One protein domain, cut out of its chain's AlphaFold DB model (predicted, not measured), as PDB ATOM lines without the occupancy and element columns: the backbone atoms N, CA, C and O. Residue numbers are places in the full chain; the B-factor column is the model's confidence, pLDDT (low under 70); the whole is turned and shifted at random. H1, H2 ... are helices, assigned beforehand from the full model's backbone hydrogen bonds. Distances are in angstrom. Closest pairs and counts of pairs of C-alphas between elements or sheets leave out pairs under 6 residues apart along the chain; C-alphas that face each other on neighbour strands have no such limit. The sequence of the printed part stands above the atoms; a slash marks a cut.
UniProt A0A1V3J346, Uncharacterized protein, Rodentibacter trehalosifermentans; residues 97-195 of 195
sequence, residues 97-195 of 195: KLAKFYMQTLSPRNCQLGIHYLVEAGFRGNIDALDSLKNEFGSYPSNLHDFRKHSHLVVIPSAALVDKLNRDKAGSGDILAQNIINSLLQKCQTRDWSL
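What this domain is: This is residues 97 to 195 of the 195 residues of an uncharacterized protein of Rodentibacter trehalosifermentans (UniProt A0A1V3J346). Helix H2 is the core, with H1 and H4 packed beside it, H3 packed on its last residues and the long H6 crossing H2 and H4. H5 touches no helix, and residues 166 to 172 stick out. The printed part has 99 residues, 70 of them in six named helices, H1 to H6 in order along the chain, with no named strand; the class is all helix, and the whole is compact, with a radius of gyration of the C-alphas of 13.0 A and spans of 36 by 29 by 23 A.

Where its parts are: H1 is residues 97 to 105, from C-alpha 97 at (186.437, 286.155, 167.276). H2 is 111 to 123, 18.0 A; H3 127 to 137; H4 144 to 151; H5 158 to 167; H6 172 to 190, 27.3 A, ending at C-alpha 190 (205.685, 289.237, 172.818).

How they stand to each other: H1 and H2 form a hairpin, closest C-alphas Ala 99 and Gly 114, 3.9 A. H2, the hub, touches H3 at a steep tilt of 52 degrees, closest C-alphas Gly 122 and Ala 129, 4.8 A. Every O i to N i+4 pair is within hydrogen-bond range except in H5, 5 of 6.

The domain as a whole: The farthest C-alphas, Thr 105 and Lys 169, are 37.3 A apart. The printed part has no cut. pLDDT is under 70 at residues 137 to 177 and 193 to 195.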
ATOM      1  N   LYS A  97     186.619 284.789 166.752       98.25
ATOM      2  CA  LYS A  97     186.437 286.155 167.276       98.25
ATOM      3  C   LYS A  97     186.818 286.285 168.755       98.25
ATOM      4  O   LYS A  97     187.506 287.242 169.103       98.25
ATOM      5  N   LEU A  98     186.467 285.313 169.603       97.81
ATOM      6  CA  LEU A  98     186.908 285.262 171.005       97.81
ATOM      7  C   LEU A  98     188.428 285.178 171.121       97.81
ATOM      8  O   LEU A  98     189.013 285.876 171.945       97.81
ATOM      9  N   ALA A  99     189.075 284.364 170.286       95.06
ATOM     10  CA  ALA A  99     190.528 284.275 170.271       95.06
ATOM     11  C   ALA A  99     191.169 285.649 170.027       95.06
ATOM     12  O   ALA A  99     191.997 286.101 170.820       95.06
ATOM     13  N   LYS A 100     190.718 286.363 168.986       95.19
ATOM     14  CA  LYS A 100     191.195 287.720 168.674       95.19
ATOM     15  C   LYS A 100     190.876 288.707 169.799       95.19
ATOM     16  O   LYS A 100     191.760 289.471 170.182       95.19
ATOM     17  N   PHE A 101     189.679 288.638 170.383       97.00
ATOM     18  CA  PHE A 101     189.301 289.457 171.534       97.00
ATOM     19  C   PHE A 101     190.309 289.317 172.683       97.00
ATOM     20  O   PHE A 101     190.892 290.312 173.109       97.00
ATOM     21  N   TYR A 102     190.609 288.097 173.134       95.88
ATOM     22  CA  TYR A 102     191.526 287.891 174.261       95.88
ATOM     23  C   TYR A 102     192.999 288.171 173.943       95.88
ATOM     24  O   TYR A 102     193.760 288.544 174.842       95.88
ATOM     25  N   MET A 103     193.420 287.966 172.691       92.00
ATOM     26  CA  MET A 103     194.819 288.097 172.261       92.00
ATOM     27  C   MET A 103     195.163 289.489 171.735       92.00
ATOM     28  O   MET A 103     196.342 289.785 171.547       92.00
ATOM     29  N   GLN A 104     194.177 290.333 171.436       91.94
ATOM     30  CA  GLN A 104     194.422 291.601 170.742       91.94
ATOM     31  C   GLN A 104     193.619 292.760 171.328       91.94
ATOM     32  O   GLN A 104     194.203 293.821 171.546       91.94
ATOM     33  N   THR A 105     192.334 292.554 171.625       94.81
ATOM     34  CA  THR A 105     191.433 293.617 172.101       94.81
ATOM     35  C   THR A 105     191.510 293.824 173.618       94.81
ATOM     36  O   THR A 105     191.620 294.956 174.085       94.81
ATOM     37  N   LEU A 106     191.467 292.746 174.407       95.44
ATOM     38  CA  LEU A 106     191.439 292.808 175.869       95.44
ATOM     39  C   LEU A 106     192.792 293.264 176.444       95.44
ATOM     40  O   LEU A 106     193.851 292.770 176.045       95.44
ATOM     41  N   SER A 107     192.750 294.166 177.429       92.81
ATOM     42  CA  SER A 107     193.922 294.635 178.178       92.81
ATOM     43  C   SER A 107     193.698 294.509 179.698       92.81
ATOM     44  O   SER A 107     192.736 295.094 180.198       92.81
ATOM     45  N   PRO A 108     194.562 293.788 180.446       90.62
ATOM     46  CA  PRO A 108     195.662 292.965 179.939       90.62
ATOM     47  C   PRO A 108     195.145 291.781 179.107       90.62
ATOM     48  O   PRO A 108     194.043 291.281 179.321       90.62
ATOM     49  N   ARG A 109     195.960 291.328 178.149       90.00
ATOM     50  CA  ARG A 109     195.604 290.196 177.283       90.00
ATOM     51  C   ARG A 109     195.422 288.918 178.089       90.00
ATOM     52  O   ARG A 109     196.179 288.658 179.021       90.00
ATOM     53  N   ASN A 110     194.522 288.058 177.626       91.62
ATOM     54  CA  ASN A 110     194.401 286.693 178.118       91.62
ATOM     55  C   ASN A 110     194.844 285.703 177.032       91.62
ATOM     56  O   ASN A 110     194.034 285.038 176.390       91.62
ATOM     57  N   CYS A 111     196.159 285.614 176.812       87.56
ATOM     58  CA  CYS A 111     196.731 284.721 175.800       87.56
ATOM     59  C   CYS A 111     196.312 283.261 175.998       87.56
ATOM     60  O   CYS A 111     196.073 282.561 175.019       87.56
ATOM     61  N   GLN A 112     196.164 282.824 177.251       85.88
ATOM     62  CA  GLN A 112     195.729 281.469 177.565       85.88
ATOM     63  C   GLN A 112     194.341 281.176 176.995       85.88
ATOM     64  O   GLN A 112     194.146 280.224 176.239       85.88
ATOM     65  N   LEU A 113     193.377 282.031 177.320       88.44
ATOM     66  CA  LEU A 113     192.004 281.848 176.880       88.44
ATOM     67  C   LEU A 113     191.846 282.087 175.375       88.44
ATOM     68  O   LEU A 113     191.073 281.393 174.716       88.44
ATOM     69  N   GLY A 114     192.620 283.014 174.814       91.38
ATOM     70  CA  GLY A 114     192.639 283.253 173.378       91.38
ATOM     71  C   GLY A 114     193.112 282.045 172.571       91.38
ATOM     72  O   GLY A 114     192.419 281.610 171.653       91.38
ATOM     73  N   ILE A 115     194.238 281.443 172.969       86.56
ATOM     74  CA  ILE A 115     194.767 280.219 172.348       86.56
ATOM     75  C   ILE A 115     193.783 279.057 172.507       86.56
ATOM     76  O   ILE A 115     193.565 278.316 171.550       86.56
ATOM     77  N   HIS A 116     193.157 278.912 173.679       86.38
ATOM     78  CA  HIS A 116     192.139 277.886 173.905       86.38
ATOM     79  C   HIS A 116     191.004 277.975 172.871       86.38
ATOM     80  O   HIS A 116     190.711 276.990 172.193       86.38
ATOM     81  N   TYR A 117     190.408 279.160 172.701       91.44
ATOM     82  CA  TYR A 117     189.336 279.354 171.724       91.44
ATOM     83  C   TYR A 117     189.800 279.157 170.281       91.44
ATOM     84  O   TYR A 117     189.059 278.580 169.485       91.44
ATOM     85  N   LEU A 118     191.021 279.588 169.951       89.31
ATOM     86  CA  LEU A 118     191.590 279.424 168.615       89.31
ATOM     87  C   LEU A 118     191.743 277.940 168.253       89.31
ATOM     88  O   LEU A 118     191.281 277.498 167.202       89.31
ATOM     89  N   VAL A 119     192.332 277.151 169.154       83.56
ATOM     90  CA  VAL A 119     192.544 275.711 168.960       83.56
ATOM     91  C   VAL A 119     191.217 274.957 168.893       83.56
ATOM     92  O   VAL A 119     191.024 274.156 167.978       83.56
ATOM     93  N   GLU A 120     190.285 275.210 169.817       85.12
ATOM     94  CA  GLU A 120     188.990 274.518 169.817       85.12
ATOM     95  C   GLU A 120     188.157 274.850 168.573       85.12
ATOM     96  O   GLU A 120     187.551 273.953 167.982       85.12
ATOM     97  N   ALA A 121     188.136 276.115 168.138       90.06
ATOM     98  CA  ALA A 121     187.432 276.507 166.921       90.06
ATOM     99  C   ALA A 121     188.044 275.831 165.686       90.06
ATOM    100  O   ALA A 121     187.305 275.252 164.885       90.06
ATOM    101  N   GLY A 122     189.376 275.843 165.563       86.69
ATOM    102  CA  GLY A 122     190.086 275.205 164.457       86.69
ATOM    103  C   GLY A 122     189.869 273.691 164.410       86.69
ATOM    104  O   GLY A 122     189.502 273.154 163.368       86.69
ATOM    105  N   PHE A 123     189.978 273.002 165.553       83.81
ATOM    106  CA  PHE A 123     189.710 271.560 165.658       83.81
ATOM    107  C   PHE A 123     188.289 271.197 165.212       83.81
ATOM    108  O   PHE A 123     188.070 270.175 164.566       83.81
ATOM    109  N   ARG A 124     187.309 272.038 165.555       86.06
ATOM    110  CA  ARG A 124     185.905 271.831 165.183       86.06
ATOM    111  C   ARG A 124     185.613 272.221 163.726       86.06
ATOM    112  O   ARG A 124     184.474 272.067 163.294       86.06
ATOM    113  N   GLY A 125     186.616 272.681 162.974       85.56
ATOM    114  CA  GLY A 125     186.535 272.945 161.537       85.56
ATOM    115  C   GLY A 125     186.410 274.418 161.144       85.56
ATOM    116  O   GLY A 125     186.057 274.697 160.001       85.56
ATOM    117  N   ASN A 126     186.667 275.379 162.041       92.00
ATOM    118  CA  ASN A 126     186.725 276.785 161.635       92.00
ATOM    119  C   ASN A 126     188.026 277.079 160.873       92.00
ATOM    120  O   ASN A 126     189.116 277.006 161.434       92.00
ATOM    121  N   ILE A 127     187.884 277.444 159.600       90.69
ATOM    122  CA  ILE A 127     189.006 277.706 158.694       90.69
ATOM    123  C   ILE A 127     189.814 278.943 159.090       90.69
ATOM    124  O   ILE A 127     191.032 278.876 159.045       90.69
ATOM    125  N   ASP A 128     189.182 280.018 159.576       91.31
ATOM    126  CA  ASP A 128     189.900 281.236 159.985       91.31
ATOM    127  C   ASP A 128     190.832 280.967 161.169       91.31
ATOM    128  O   ASP A 128     191.958 281.452 161.226       91.31
ATOM    129  N   ALA A 129     190.373 280.148 162.115       89.44
ATOM    130  CA  ALA A 129     191.176 279.692 163.232       89.44
ATOM    131  C   ALA A 129     192.325 278.789 162.772       89.44
ATOM    132  O   ALA A 129     193.438 278.944 163.265       89.44
ATOM    133  N   LEU A 130     192.088 277.877 161.823       86.00
ATOM    134  CA  LEU A 130     193.140 277.032 161.247       86.00
ATOM    135  C   LEU A 130     194.176 277.854 160.474       86.00
ATOM    136  O   LEU A 130     195.372 277.612 160.617       86.00
ATOM    137  N   ASP A 131     193.734 278.848 159.709       86.94
ATOM    138  CA  ASP A 131     194.605 279.759 158.977       86.94
ATOM    139  C   ASP A 131     195.411 280.632 159.937       86.94
ATOM    140  O   ASP A 131     196.620 280.754 159.760       86.94
ATOM    141  N   SER A 132     194.803 281.164 161.003       85.38
ATOM    142  CA  SER A 132     195.550 281.844 162.071       85.38
ATOM    143  C   SER A 132     196.549 280.900 162.740       85.38
ATOM    144  O   SER A 132     197.698 281.282 162.928       85.38
ATOM    145  N   LEU A 133     196.174 279.650 163.039       80.31
ATOM    146  CA  LEU A 133     197.099 278.667 163.614       80.31
ATOM    147  C   LEU A 133     198.295 278.400 162.689       80.31
ATOM    148  O   LEU A 133     199.439 278.351 163.133       80.31
ATOM    149  N   LYS A 134     198.039 278.256 161.390       79.12
ATOM    150  CA  LYS A 134     199.072 278.014 160.386       79.12
ATOM    151  C   LYS A 134     199.974 279.234 160.193       79.12
ATOM    152  O   LYS A 134     201.192 279.091 160.231       79.12
ATOM    153  N   ASN A 135     199.381 280.405 159.973       77.19
ATOM    154  CA  ASN A 135     200.088 281.622 159.581       77.19
ATOM    155  C   ASN A 135     200.832 282.266 160.753       77.19
ATOM    156  O   ASN A 135     201.904 282.817 160.553       77.19
ATOM    157  N   GLU A 136     200.281 282.206 161.968       70.56
ATOM    158  CA  GLU A 136     200.893 282.838 163.143       70.56
ATOM    159  C   GLU A 136     201.906 281.900 163.838       70.56
ATOM    160  O   GLU A 136     202.773 282.357 164.593       70.56
ATOM    161  N   PHE A 137     201.827 280.580 163.600       65.00
ATOM    162  CA  PHE A 137     202.596 279.588 164.366       65.00
ATOM    163  C   PHE A 137     203.380 278.553 163.544       65.00
ATOM    164  O   PHE A 137     204.127 277.773 164.134       65.00
ATOM    165  N   GLY A 138     203.308 278.589 162.211       61.78
ATOM    166  CA  GLY A 138     204.303 277.976 161.319       61.78
ATOM    167  C   GLY A 138     204.212 276.458 161.107       61.78
ATOM    168  O   GLY A 138     205.077 275.892 160.444       61.78
ATOM    169  N   SER A 139     203.195 275.769 161.635       55.44
ATOM    170  CA  SER A 139     202.970 274.335 161.393       55.44
ATOM    171  C   SER A 139     201.578 273.910 161.874       55.44
ATOM    172  O   SER A 139     201.172 274.279 162.976       55.44
ATOM    173  N   TYR A 140     200.856 273.098 161.087       54.91
ATOM    174  CA  TYR A 140     199.754 272.307 161.644       54.91
ATOM    175  C   TYR A 140     200.366 271.436 162.744       54.91
ATOM    176  O   TYR A 140     201.293 270.685 162.429       54.91
ATOM    177  N   PRO A 141     199.880 271.443 163.999       52.34
ATOM    178  CA  PRO A 141     200.178 270.312 164.856       52.34
ATOM    179  C   PRO A 141     199.674 269.097 164.080       52.34
ATOM    180  O   PRO A 141     198.479 268.968 163.813       52.34
ATOM    181  N   SER A 142     200.604 268.245 163.645       51.03
ATOM    182  CA  SER A 142     200.340 267.048 162.840       51.03
ATOM    183  C   SER A 142     199.303 266.139 163.501       51.03
ATOM    184  O   SER A 142     198.712 265.288 162.841       51.03
ATOM    185  N   ASN A 143     199.019 266.389 164.783       55.97
ATOM    186  CA  ASN A 143     197.872 265.888 165.498       55.97
ATOM    187  C   ASN A 143     197.108 267.007 166.252       55.97
ATOM    188  O   ASN A 143     197.325 267.244 167.442       55.97
ATOM    189  N   LEU A 144     196.166 267.688 165.580       57.72
ATOM    190  CA  LEU A 144     195.215 268.619 166.222       57.72
ATOM    191  C   LEU A 144     194.425 267.953 167.367       57.72
ATOM    192  O   LEU A 144     193.978 268.642 168.282       57.72
ATOM    193  N   HIS A 145     194.267 266.623 167.339       59.91
ATOM    194  CA  HIS A 145     193.639 265.859 168.418       59.91
ATOM    195  C   HIS A 145     194.447 265.927 169.718       59.91
ATOM    196  O   HIS A 145     193.874 266.225 170.766       59.91
ATOM    197  N   ASP A 146     195.769 265.736 169.645       63.62
ATOM    198  CA  ASP A 146     196.650 265.913 170.802       63.62
ATOM    199  C   ASP A 146     196.596 267.369 171.254       63.62
ATOM    200  O   ASP A 146     196.439 267.650 172.436       63.62
ATOM    201  N   PHE A 147     196.588 268.316 170.319       62.12
ATOM    202  CA  PHE A 147     196.477 269.732 170.651       62.12
ATOM    203  C   PHE A 147     195.212 270.087 171.429       62.12
ATOM    204  O   PHE A 147     195.278 270.755 172.458       62.12
ATOM    205  N   ARG A 148     194.059 269.591 170.984       65.81
ATOM    206  CA  ARG A 148     192.776 269.768 171.665       65.81
ATOM    207  C   ARG A 148     192.753 269.073 173.024       65.81
ATOM    208  O   ARG A 148     192.331 269.665 174.015       65.81
ATOM    209  N   LYS A 149     193.262 267.835 173.104       65.94
ATOM    210  CA  LYS A 149     193.420 267.119 174.377       65.94
ATOM    211  C   LYS A 149     194.232 267.949 175.369       65.94
ATOM    212  O   LYS A 149     193.982 267.816 176.551       65.94
ATOM    213  N   HIS A 150     195.117 268.839 174.925       66.19
ATOM    214  CA  HIS A 150     195.929 269.688 175.799       66.19
ATOM    215  C   HIS A 150     195.491 271.168 175.814       66.19
ATOM    216  O   HIS A 150     195.998 271.937 176.624       66.19
ATOM    217  N   SER A 151     194.500 271.584 175.013       62.62
ATOM    218  CA  SER A 151     194.003 272.974 174.954       62.62
ATOM    219  C   SER A 151     193.441 273.439 176.302       62.62
ATOM    220  O   SER A 151     193.524 274.610 176.662       62.62
ATOM    221  N   HIS A 152     192.894 272.504 177.080       64.56
ATOM    222  CA  HIS A 152     192.392 272.755 178.425       64.56
ATOM    223  C   HIS A 152     193.522 272.932 179.451       64.56
ATOM    224  O   HIS A 152     193.284 273.492 180.514       64.56
ATOM    225  N   LEU A 153     194.748 272.488 179.154       61.28
ATOM    226  CA  LEU A 153     195.919 272.732 180.001       61.28
ATOM    227  C   LEU A 153     196.386 274.185 179.909       61.28
ATOM    228  O   LEU A 153     196.961 274.703 180.859       61.28
ATOM    229  N   VAL A 154     196.073 274.860 178.798       60.69
ATOM    230  CA  VAL A 154     196.383 276.276 178.573       60.69
ATOM    231  C   VAL A 154     195.717 277.169 179.625       60.69
ATOM    232  O   VAL A 154     196.299 278.170 180.026       60.69
ATOM    233  N   VAL A 155     194.522 276.802 180.097       63.44
ATOM    234  CA  VAL A 155     193.770 277.534 181.133       63.44
ATOM    235  C   VAL A 155     194.086 277.071 182.562       63.44
ATOM    236  O   VAL A 155     193.544 277.625 183.517       63.44
ATOM    237  N   ILE A 156     194.982 276.094 182.738       58.59
ATOM    238  CA  ILE A 156     195.479 275.689 184.058       58.59
ATOM    239  C   ILE A 156     196.677 276.585 184.423       58.59
ATOM    240  O   ILE A 156     197.587 276.756 183.610       58.59
ATOM    241  N   PRO A 157     196.734 277.149 185.644       57.62
ATOM    242  CA  PRO A 157     197.923 277.848 186.127       57.62
ATOM    243  C   PRO A 157     199.173 276.958 186.039       57.62
ATOM    244  O   PRO A 157     199.129 275.788 186.426       57.62
ATOM    245  N   SER A 158     200.299 277.510 185.578       51.66
ATOM    246  CA  SER A 158     201.536 276.762 185.272       51.66
ATOM    247  C   SER A 158     202.017 275.839 186.403       51.66
ATOM    248  O   SER A 158     202.476 274.731 186.132       51.66
ATOM    249  N   ALA A 159     201.851 276.241 187.667       53.72
ATOM    250  CA  ALA A 159     202.212 275.430 188.834       53.72
ATOM    251  C   ALA A 159     201.343 274.163 188.992       53.72
ATOM    252  O   ALA A 159     201.860 273.085 189.265       53.72
ATOM    253  N   ALA A 160     200.030 274.263 188.761       59.66
ATOM    254  CA  ALA A 160     199.114 273.119 188.837       59.66
ATOM    255  C   ALA A 160     199.261 272.166 187.635       59.66
ATOM    256  O   ALA A 160     198.895 270.991 187.707       59.66
ATOM    257  N   LEU A 161     199.810 272.677 186.532       56.00
ATOM    258  CA  LEU A 161     200.043 271.938 185.301       56.00
ATOM    259  C   LEU A 161     201.254 271.001 185.397       56.00
ATOM    260  O   LEU A 161     201.137 269.831 185.039       56.00
ATOM    261  N   VAL A 162     202.386 271.480 185.927       58.72
ATOM    262  CA  VAL A 162     203.599 270.660 186.128       58.72
ATOM    263  C   VAL A 162     203.299 269.459 187.027       58.72
ATOM    264  O   VAL A 162     203.658 268.328 186.706       58.72
ATOM    265  N   ASP A 163     202.537 269.682 188.095       65.00
ATOM    266  CA  ASP A 163     202.085 268.630 189.001       65.00
ATOM    267  C   ASP A 163     201.166 267.602 188.330       65.00
ATOM    268  O   ASP A 163     201.272 266.405 188.594       65.00
ATOM    269  N   LYS A 164     200.256 268.042 187.453       64.12
ATOM    270  CA  LYS A 164     199.363 267.143 186.708       64.12
ATOM    271  C   LYS A 164     200.145 266.289 185.703       64.12
ATOM    272  O   LYS A 164     199.974 265.077 185.684       64.12
ATOM    273  N   LEU A 165     201.052 266.900 184.943       59.97
ATOM    274  CA  LEU A 165     201.872 266.205 183.944       59.97
ATOM    275  C   LEU A 165     202.823 265.178 184.577       59.97
ATOM    276  O   LEU A 165     202.976 264.075 184.052       59.97
ATOM    277  N   ASN A 166     203.406 265.510 185.734       63.03
ATOM    278  CA  ASN A 166     204.242 264.587 186.502       63.03
ATOM    279  C   ASN A 166     203.437 263.398 187.055       63.03
ATOM    280  O   ASN A 166     203.942 262.276 187.078       63.03
ATOM    281  N   ARG A 167     202.182 263.620 187.475       64.00
ATOM    282  CA  ARG A 167     201.283 262.550 187.943       64.00
ATOM    283  C   ARG A 167     200.821 261.623 186.815       64.00
ATOM    284  O   ARG A 167     200.757 260.415 187.027       64.00
ATOM    285  N   ASP A 168     200.554 262.168 185.632       64.44
ATOM    286  CA  ASP A 168     199.920 261.433 184.528       64.44
ATOM    287  C   ASP A 168     200.911 260.610 183.672       64.44
ATOM    288  O   ASP A 168     200.488 259.933 182.738       64.44
ATOM    289  N   LYS A 169     202.219 260.622 183.992       64.44
ATOM    290  CA  LYS A 169     203.297 259.993 183.192       64.44
ATOM    291  C   LYS A 169     203.208 260.388 181.711       64.44
ATOM    292  O   LYS A 169     203.130 259.526 180.836       64.44
ATOM    293  N   ALA A 170     203.203 261.698 181.469       63.50
ATOM    294  CA  ALA A 170     203.048 262.301 180.149       63.50
ATOM    295  C   ALA A 170     203.886 261.592 179.063       63.50
ATOM    296  O   ALA A 170     205.099 261.415 179.202       63.50
ATOM    297  N   GLY A 171     203.224 261.182 177.979       66.69
ATOM    298  CA  GLY A 171     203.871 260.567 176.822       66.69
ATOM    299  C   GLY A 171     204.586 261.597 175.941       66.69
ATOM    300  O   GLY A 171     204.425 262.806 176.098       66.69
ATOM    301  N   SER A 172     205.346 261.134 174.945       62.91
ATOM    302  CA  SER A 172     206.061 262.013 174.001       62.91
ATOM    303  C   SER A 172     205.139 262.980 173.238       62.91
ATOM    304  O   SER A 172     205.540 264.110 172.959       62.91
ATOM    305  N   GLY A 173     203.896 262.575 172.951       63.75
ATOM    306  CA  GLY A 173     202.872 263.440 172.350       63.75
ATOM    307  C   GLY A 173     202.389 264.558 173.281       63.75
ATOM    308  O   GLY A 173     202.198 265.689 172.833       63.75
ATOM    309  N   ASP A 174     202.279 264.280 174.583       64.62
ATOM    310  CA  ASP A 174     201.855 265.265 175.584       64.62
ATOM    311  C   ASP A 174     202.947 266.349 175.772       64.62
ATOM    312  O   ASP A 174     202.651 267.543 175.851       64.62
ATOM    313  N   ILE A 175     204.229 265.956 175.735       68.31
ATOM    314  CA  ILE A 175     205.383 266.877 175.778       68.31
ATOM    315  C   ILE A 175     205.426 267.777 174.533       68.31
ATOM    316  O   ILE A 175     205.652 268.985 174.641       68.31
ATOM    317  N   LEU A 176     205.191 267.214 173.344       67.50
ATOM    318  CA  LEU A 176     205.175 267.978 172.095       67.50
ATOM    319  C   LEU A 176     204.051 269.025 172.086       67.50
ATOM    320  O   LEU A 176     204.304 270.188 171.767       67.50
ATOM    321  N   ALA A 177     202.833 268.637 172.476       67.81
ATOM    322  CA  ALA A 177     201.698 269.554 172.566       67.81
ATOM    323  C   ALA A 177     201.977 270.708 173.543       67.81
ATOM    324  O   ALA A 177     201.719 271.870 173.220       67.81
ATOM    325  N   GLN A 178     202.584 270.411 174.698       70.62
ATOM    326  CA  GLN A 178     202.961 271.421 175.686       70.62
ATOM    327  C   GLN A 178     204.001 272.415 175.153       70.62
ATOM    328  O   GLN A 178     203.870 273.620 175.367       70.62
ATOM    329  N   ASN A 179     205.025 271.935 174.444       73.69
ATOM    330  CA  ASN A 179     206.057 272.800 173.871       73.69
ATOM    331  C   ASN A 179     205.478 273.773 172.845       73.69
ATOM    332  O   ASN A 179     205.815 274.957 172.853       73.69
ATOM    333  N   ILE A 180     204.568 273.293 171.995       73.88
ATOM    334  CA  ILE A 180     203.891 274.159 171.035       73.88
ATOM    335  C   ILE A 180     203.017 275.165 171.796       73.88
ATOM    336  O   ILE A 180     203.158 276.352 171.544       73.88
ATOM    337  N   ILE A 181     202.206 274.750 172.781       74.44
ATOM    338  CA  ILE A 181     201.397 275.665 173.616       74.44
ATOM    339  C   ILE A 181     202.255 276.766 174.259       74.44
ATOM    340  O   ILE A 181     201.875 277.936 174.229       74.44
ATOM    341  N   ASN A 182     203.416 276.414 174.811       77.25
ATOM    342  CA  ASN A 182     204.337 277.382 175.409       77.25
ATOM    343  C   ASN A 182     204.865 278.376 174.365       77.25
ATOM    344  O   ASN A 182     204.916 279.574 174.635       77.25
ATOM    345  N   SER A 183     205.185 277.895 173.161       77.88
ATOM    346  CA  SER A 183     205.554 278.747 172.026       77.88
ATOM    347  C   SER A 183     204.413 279.691 171.624       77.88
ATOM    348  O   SER A 183     204.640 280.892 171.455       77.88
ATOM    349  N   LEU A 184     203.164 279.200 171.568       78.56
ATOM    350  CA  LEU A 184     201.980 280.026 171.288       78.56
ATOM    351  C   LEU A 184     201.823 281.141 172.335       78.56
ATOM    352  O   LEU A 184     201.601 282.307 171.994       78.56
ATOM    353  N   LEU A 185     201.946 280.786 173.619       81.69
ATOM    354  CA  LEU A 185     201.840 281.724 174.736       81.69
ATOM    355  C   LEU A 185     202.927 282.793 174.661       81.69
ATOM    356  O   LEU A 185     202.613 283.977 174.793       81.69
ATOM    357  N   GLN A 186     204.170 282.388 174.396       83.88
ATOM    358  CA  GLN A 186     205.293 283.305 174.250       83.88
ATOM    359  C   GLN A 186     205.058 284.286 173.096       83.88
ATOM    360  O   GLN A 186     205.115 285.492 173.325       83.88
ATOM    361  N   LYS A 187     204.698 283.802 171.897       82.75
ATOM    362  CA  LYS A 187     204.379 284.651 170.731       82.75
ATOM    363  C   LYS A 187     203.253 285.650 171.030       82.75
ATOM    364  O   LYS A 187     203.380 286.847 170.769       82.75
ATOM    365  N   CYS A 188     202.174 285.197 171.673       84.81
ATOM    366  CA  CYS A 188     201.076 286.080 172.073       84.81
ATOM    367  C   CYS A 188     201.503 287.134 173.115       84.81
ATOM    368  O   CYS A 188     201.039 288.280 173.086       84.81
ATOM    369  N   GLN A 189     202.396 286.786 174.043       85.69
ATOM    370  CA  GLN A 189     202.927 287.715 175.046       85.69
ATOM    371  C   GLN A 189     203.875 288.749 174.429       85.69
ATOM    372  O   GLN A 189     203.781 289.931 174.767       85.69
ATOM    373  N   THR A 190     204.719 288.347 173.480       86.12
ATOM    374  CA  THR A 190     205.685 289.237 172.818       86.12
ATOM    375  C   THR A 190     205.083 290.053 171.672       86.12
ATOM    376  O   THR A 190     205.699 291.026 171.252       86.12
ATOM    377  N   ARG A 191     203.868 289.716 171.207       78.62
ATOM    378  CA  ARG A 191     203.252 290.238 169.964       78.62
ATOM    379  C   ARG A 191     204.076 289.931 168.709       78.62
ATOM    380  O   ARG A 191     203.957 290.644 167.712       78.62
ATOM    381  N   ASP A 192     204.892 288.885 168.751       72.69
ATOM    382  CA  ASP A 192     205.649 288.443 167.587       72.69
ATOM    383  C   ASP A 192     204.801 287.484 166.743       72.69
ATOM    384  O   ASP A 192     204.729 286.281 167.004       72.69
ATOM    385  N   TRP A 193     204.128 288.054 165.743       64.94
ATOM    386  CA  TRP A 193     203.333 287.325 164.751       64.94
ATOM    387  C   TRP A 193     204.120 287.065 163.451       64.94
ATOM    388  O   TRP A 193     203.510 286.741 162.438       64.94
ATOM    389  N   SER A 194     205.446 287.275 163.447       43.66
ATOM    390  CA  SER A 194     206.265 287.426 162.231       43.66
ATOM    391  C   SER A 194     207.174 286.237 161.870       43.66
ATOM    392  O   SER A 194     208.185 286.430 161.197       43.66
ATOM    393  N   LEU A 195     206.811 285.004 162.255       39.97
ATOM    394  CA  LEU A 195     207.571 283.779 161.935       39.97
ATOM    395  C   LEU A 195     206.723 282.717 161.240       39.97
ATOM    396  O   LEU A 195     205.839 282.169 161.947       39.97
TER     397      LEU A 195